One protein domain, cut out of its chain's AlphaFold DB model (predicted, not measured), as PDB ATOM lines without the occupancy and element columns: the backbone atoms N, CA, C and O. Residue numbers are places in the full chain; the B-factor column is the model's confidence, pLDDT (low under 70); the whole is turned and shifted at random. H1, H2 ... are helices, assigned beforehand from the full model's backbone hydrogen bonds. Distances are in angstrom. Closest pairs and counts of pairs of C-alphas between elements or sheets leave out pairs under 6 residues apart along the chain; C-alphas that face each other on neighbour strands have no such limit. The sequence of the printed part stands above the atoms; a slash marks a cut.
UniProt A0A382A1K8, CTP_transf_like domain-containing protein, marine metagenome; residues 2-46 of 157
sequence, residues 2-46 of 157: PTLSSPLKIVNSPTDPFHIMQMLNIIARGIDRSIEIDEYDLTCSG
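AT A GLANCE: This is residues 2 to 46 of the 157 residues of the protein "CTP_transf_like domain-containing protein" of marine metagenome (UniProt A0A382A1K8). With little regular structure, this is a loose, elongated loop of chain: a first stretch with no named element, residues 2 to 16, makes an open hook and leads into one helix, H1, and the chain then folds back to the tiny helix H2, near where H1 begins. Residues 8 to 13 and 29 to 34 stick out. The printed part has 45 residues, 17 of them in two named helices, H1 then H2, with no named strand: all helix by class. The radius of gyration of the C-alphas is 12.1 A, and the spans are 35 by 19 by 17 A.

IN THESE COORDINATES: H1, residues 17 to 29, runs 18.3 A from C-alpha 17 at (28.463, -32.287, -12.922) to C-alpha 29. H2, residues 40 to 43, ends with C-alpha 43 at (19.737, -29.637, -8.491).

HOW THE PARTS SIT: H1 and H2 are close but not clearly touching; their closest C-alphas, of Pro 17 and Leu 42, are 7.3 A apart. In H1 every O i to N i+4 pair is within hydrogen-bond range; H2 is too short for one.

THE WHOLE: The C-alphas of Asn 12 and Asp 32, the two farthest apart, are separated by 35.5 A. The printed part has no cut, and the H1 to H2 link is short. Residues 4 to 14 have pLDDT under 70.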
ATOM      1  N   PRO A   2      27.284 -23.268 -10.958       90.50
ATOM      2  CA  PRO A   2      27.449 -24.139 -12.121       90.50
ATOM      3  C   PRO A   2      26.089 -24.638 -12.632       90.50
ATOM      4  O   PRO A   2      25.227 -24.988 -11.838       90.50
ATOM      5  N   THR A   3      25.908 -24.718 -13.951       83.12
ATOM      6  CA  THR A   3      24.641 -25.139 -14.584       83.12
ATOM      7  C   THR A   3      24.809 -26.452 -15.352       83.12
ATOM      8  O   THR A   3      25.799 -26.593 -16.075       83.12
ATOM      9  N   LEU A   4      23.823 -27.358 -15.299       69.38
ATOM     10  CA  LEU A   4      23.813 -28.598 -16.101       69.38
ATOM     11  C   LEU A   4      23.706 -28.325 -17.605       69.38
ATOM     12  O   LEU A   4      24.402 -28.929 -18.422       69.38
ATOM     13  N   SER A   5      22.830 -27.395 -17.968       66.81
ATOM     14  CA  SER A   5      22.581 -26.992 -19.345       66.81
ATOM     15  C   SER A   5      22.212 -25.515 -19.379       66.81
ATOM     16  O   SER A   5      21.420 -25.027 -18.576       66.81
ATOM     17  N   SER A   6      22.813 -24.779 -20.315       67.06
ATOM     18  CA  SER A   6      22.347 -23.428 -20.617       67.06
ATOM     19  C   SER A   6      21.068 -23.553 -21.451       67.06
ATOM     20  O   SER A   6      21.102 -24.273 -22.451       67.06
ATOM     21  N   PRO A   7      19.977 -22.833 -21.125       61.06
ATOM     22  CA  PRO A   7      18.718 -22.909 -21.875       61.06
ATOM     23  C   PRO A   7      18.863 -22.628 -23.378       61.06
ATOM     24  O   PRO A   7      18.047 -23.074 -24.174       61.06
ATOM     25  N   LEU A   8      19.912 -21.894 -23.767       63.50
ATOM     26  CA  LEU A   8      20.188 -21.486 -25.145       63.50
ATOM     27  C   LEU A   8      21.275 -22.336 -25.829       63.50
ATOM     28  O   LEU A   8      21.723 -21.980 -26.920       63.50
ATOM     29  N   LYS A   9      21.749 -23.426 -25.206       62.12
ATOM     30  CA  LYS A   9      22.783 -24.302 -25.781       62.12
ATOM     31  C   LYS A   9      22.353 -25.764 -25.777       62.12
ATOM     32  O   LYS A   9      22.072 -26.335 -24.731       62.12
ATOM     33  N   ILE A  10      22.435 -26.394 -26.946       56.50
ATOM     34  CA  ILE A  10      22.410 -27.852 -27.081       56.50
ATOM     35  C   ILE A  10      23.839 -28.354 -26.846       56.50
ATOM     36  O   ILE A  10      24.767 -27.938 -27.542       56.50
ATOM     37  N   VAL A  11      24.036 -29.212 -25.844       61.12
ATOM     38  CA  VAL A  11      25.354 -29.762 -25.496       61.12
ATOM     39  C   VAL A  11      25.397 -31.234 -25.902       61.12
ATOM     40  O   VAL A  11      24.781 -32.071 -25.254       61.12
ATOM     41  N   ASN A  12      26.153 -31.559 -26.955       55.72
ATOM     42  CA  ASN A  12      26.226 -32.920 -27.512       55.72
ATOM     43  C   ASN A  12      27.006 -33.919 -26.630       55.72
ATOM     44  O   ASN A  12      26.956 -35.124 -26.861       55.72
ATOM     45  N   SER A  13      27.746 -33.442 -25.623       63.19
ATOM     46  CA  SER A  13      28.444 -34.267 -24.622       63.19
ATOM     47  C   SER A  13      28.643 -33.455 -23.336       63.19
ATOM     48  O   SER A  13      29.665 -32.769 -23.188       63.19
ATOM     49  N   PRO A  14      27.644 -33.423 -22.438       68.62
ATOM     50  CA  PRO A  14      27.761 -32.689 -21.188       68.62
ATOM     51  C   PRO A  14      28.867 -33.307 -20.332       68.62
ATOM     52  O   PRO A  14      29.036 -34.522 -20.268       68.62
ATOM     53  N   THR A  15      29.667 -32.452 -19.703       78.75
ATOM     54  CA  THR A  15      30.623 -32.900 -18.684       78.75
ATOM     55  C   THR A  15      29.835 -33.311 -17.455       78.75
ATOM     56  O   THR A  15      28.927 -32.577 -17.071       78.75
ATOM     57  N   ASP A  16      30.196 -34.441 -16.847       86.88
ATOM     58  CA  ASP A  16      29.580 -34.866 -15.593       86.88
ATOM     59  C   ASP A  16      29.647 -33.718 -14.561       86.88
ATOM     60  O   ASP A  16      30.739 -33.167 -14.337       86.88
ATOM     61  N   PRO A  17      28.513 -33.326 -13.949       87.31
ATOM     62  CA  PRO A  17      28.463 -32.287 -12.922       87.31
ATOM     63  C   PRO A  17      29.452 -32.520 -11.784       87.31
ATOM     64  O   PRO A  17      30.028 -31.560 -11.272       87.31
ATOM     65  N   PHE A  18      29.725 -33.785 -11.453       91.25
ATOM     66  CA  PHE A  18      30.745 -34.160 -10.487       91.25
ATOM     67  C   PHE A  18      32.113 -33.570 -10.850       91.25
ATOM     68  O   PHE A  18      32.754 -32.911 -10.032       91.25
ATOM     69  N   HIS A  19      32.557 -33.724 -12.100       92.69
ATOM     70  CA  HIS A  19      33.849 -33.197 -12.541       92.69
ATOM     71  C   HIS A  19      33.871 -31.667 -12.588       92.69
ATOM     72  O   HIS A  19      34.896 -31.063 -12.267       92.69
ATOM     73  N   ILE A  20      32.748 -31.033 -12.942       91.81
ATOM     74  CA  ILE A  20      32.606 -29.571 -12.885       91.81
ATOM     75  C   ILE A  20      32.818 -29.088 -11.448       91.81
ATOM     76  O   ILE A  20      33.647 -28.207 -11.216       91.81
ATOM     77  N   MET A  21      32.137 -29.705 -10.482       94.94
ATOM     78  CA  MET A  21      32.259 -29.357  -9.068       94.94
ATOM     79  C   MET A  21      33.672 -29.569  -8.538       94.94
ATOM     80  O   MET A  21      34.203 -28.708  -7.839       94.94
ATOM     81  N   GLN A  22      34.329 -30.669  -8.904       96.00
ATOM     82  CA  GLN A  22      35.708 -30.918  -8.488       96.00
ATOM     83  C   GLN A  22      36.675 -29.858  -9.035       96.00
ATOM     84  O   GLN A  22      37.502 -29.344  -8.281       96.00
ATOM     85  N   MET A  23      36.555 -29.478 -10.311       95.25
ATOM     86  CA  MET A  23      37.396 -28.425 -10.891       95.25
ATOM     87  C   MET A  23      37.123 -27.052 -10.269       95.25
ATOM     88  O   MET A  23      38.069 -26.318  -9.989       95.25
ATOM     89  N   LEU A  24      35.859 -26.707 -10.007       95.56
ATOM     90  CA  LEU A  24      35.515 -25.455  -9.331       95.56
ATOM     91  C   LEU A  24      36.065 -25.415  -7.904       95.56
ATOM     92  O   LEU A  24      36.651 -24.410  -7.514       95.56
ATOM     93  N   ASN A  25      35.953 -26.513  -7.153       95.62
ATOM     94  CA  ASN A  25      36.514 -26.624  -5.807       95.62
ATOM     95  C   ASN A  25      38.042 -26.469  -5.798       95.62
ATOM     96  O   ASN A  25      38.590 -25.832  -4.900       95.62
ATOM     97  N   ILE A  26      38.738 -27.015  -6.802       95.62
ATOM     98  CA  ILE A  26      40.183 -26.812  -6.975       95.62
ATOM     99  C   ILE A  26      40.503 -25.325  -7.164       95.62
ATOM    100  O   ILE A  26      41.417 -24.817  -6.518       95.62
ATOM    101  N   ILE A  27      39.747 -24.625  -8.017       94.44
ATOM    102  CA  ILE A  27      39.942 -23.189  -8.263       94.44
ATOM    103  C   ILE A  27      39.657 -22.379  -6.996       94.44
ATOM    104  O   ILE A  27      40.484 -21.559  -6.607       94.44
ATOM    105  N   ALA A  28      38.524 -22.626  -6.334       94.50
ATOM    106  CA  ALA A  28      38.103 -21.882  -5.149       94.50
ATOM    107  C   ALA A  28      39.128 -21.979  -4.009       94.50
ATOM    108  O   ALA A  28      39.448 -20.971  -3.391       94.50
ATOM    109  N   ARG A  29      39.716 -23.165  -3.782       92.50
ATOM    110  CA  ARG A  29      40.771 -23.369  -2.768       92.50
ATOM    111  C   ARG A  29      42.085 -22.652  -3.084       92.50
ATOM    112  O   ARG A  29      42.876 -22.432  -2.174       92.50
ATOM    113  N   GLY A  30      42.347 -22.350  -4.354       90.81
ATOM    114  CA  GLY A  30      43.564 -21.666  -4.794       90.81
ATOM    115  C   GLY A  30      43.489 -20.141  -4.715       90.81
ATOM    116  O   GLY A  30      44.466 -19.478  -5.055       90.81
ATOM    117  N   ILE A  31      42.347 -19.576  -4.315       93.06
ATOM    118  CA  ILE A  31      42.131 -18.131  -4.244       93.06
ATOM    119  C   ILE A  31      42.078 -17.717  -2.774       93.06
ATOM    120  O   ILE A  31      41.274 -18.235  -2.008       93.06
ATOM    121  N   ASP A  32      42.903 -16.740  -2.393       92.44
ATOM    122  CA  ASP A  32      42.966 -16.187  -1.030       92.44
ATOM    123  C   ASP A  32      41.809 -15.206  -0.747       92.44
ATOM    124  O   ASP A  32      41.992 -14.046  -0.378       92.44
ATOM    125  N   ARG A  33      40.583 -15.639  -1.057       91.69
ATOM    126  CA  ARG A  33      39.322 -14.939  -0.792       91.69
ATOM    127  C   ARG A  33      38.219 -15.966  -0.585       91.69
ATOM    128  O   ARG A  33      38.252 -17.046  -1.166       91.69
ATOM    129  N   SER A  34      37.202 -15.597   0.188       90.06
ATOM    130  CA  SER A  34      36.021 -16.441   0.365       90.06
ATOM    131  C   SER A  34      35.267 -16.589  -0.960       90.06
ATOM    132  O   SER A  34      34.749 -15.606  -1.492       90.06
ATOM    133  N   ILE A  35      35.212 -17.813  -1.487       94.56
ATOM    134  CA  ILE A  35      34.436 -18.183  -2.673       94.56
ATOM    135  C   ILE A  35      33.511 -19.333  -2.290       94.56
ATOM    136  O   ILE A  35      33.974 -20.406  -1.910       94.56
ATOM    137  N   GLU A  36      32.208 -19.114  -2.439       94.12
ATOM    138  CA  GLU A  36      31.191 -20.154  -2.300       94.12
ATOM    139  C   GLU A  36      30.765 -20.651  -3.684       94.12
ATOM    140  O   GLU A  36      30.478 -19.866  -4.594       94.12
ATOM    141  N   ILE A  37      30.716 -21.973  -3.844       95.56
ATOM    142  CA  ILE A  37      30.125 -22.614  -5.016       95.56
ATOM    143  C   ILE A  37      28.749 -23.106  -4.597       95.56
ATOM    144  O   ILE A  37      28.629 -24.082  -3.866       95.56
ATOM    145  N   ASP A  38      27.719 -22.422  -5.068       94.69
ATOM    146  CA  ASP A  38      26.340 -22.818  -4.818       94.69
ATOM    147  C   ASP A  38      25.828 -23.700  -5.970       94.69
ATOM    148  O   ASP A  38      25.966 -23.355  -7.152       94.69
ATOM    149  N   GLU A  39      25.313 -24.870  -5.589       93.81
ATOM    150  CA  GLU A  39      24.911 -25.985  -6.450       93.81
ATOM    151  C   GLU A  39      23.435 -25.937  -6.863       93.81
ATOM    152  O   GLU A  39      22.979 -26.850  -7.546       93.81
ATOM    153  N   TYR A  40      22.677 -24.901  -6.480       92.75
ATOM    154  CA  TYR A  40      21.234 -24.810  -6.740       92.75
ATOM    155  C   TYR A  40      20.869 -25.159  -8.191       92.75
ATOM    156  O   TYR A  40      20.041 -26.038  -8.435       92.75
ATOM    157  N   ASP A  41      21.577 -24.568  -9.152       91.44
ATOM    158  CA  ASP A  41      21.360 -24.790 -10.585       91.44
ATOM    159  C   ASP A  41      21.666 -26.230 -11.051       91.44
ATOM    160  O   ASP A  41      21.162 -26.652 -12.095       91.44
ATOM    161  N   LEU A  42      22.478 -26.991 -10.307       88.31
ATOM    162  CA  LEU A  42      22.743 -28.411 -10.565       88.31
ATOM    163  C   LEU A  42      21.631 -29.327 -10.049       88.31
ATOM    164  O   LEU A  42      21.490 -30.447 -10.531       88.31
ATOM    165  N   THR A  43      20.845 -28.864  -9.078       85.56
ATOM    166  CA  THR A  43      19.737 -29.637  -8.491       85.56
ATOM    167  C   THR A  43      18.422 -29.487  -9.264       85.56
ATOM    168  O   THR A  43      17.464 -30.218  -9.014       85.56
ATOM    169  N   CYS A  44      18.368 -28.566 -10.229       82.56
ATOM    170  CA  CYS A  44      17.197 -28.330 -11.064       82.56
ATOM    171  C   CYS A  44      16.925 -29.526 -11.994       82.56
ATOM    172  O   CYS A  44      17.754 -29.891 -12.823       82.56
ATOM    173  N   SER A  45      15.716 -30.095 -11.927       74.50
ATOM    174  CA  SER A  45      15.285 -31.230 -12.763       74.50
ATOM    175  C   SER A  45      14.999 -30.869 -14.234       74.50
ATOM    176  O   SER A  45      14.540 -31.713 -15.001       74.50
ATOM    177  N   GLY A  46      15.223 -29.615 -14.630       75.31
ATOM    178  CA  GLY A  46      14.938 -29.062 -15.954       75.31
ATOM    179  C   GLY A  46      15.935 -27.957 -16.330       75.31
ATOM    180  O   GLY A  46      16.947 -27.798 -15.646       75.31
TER     181      GLY A  46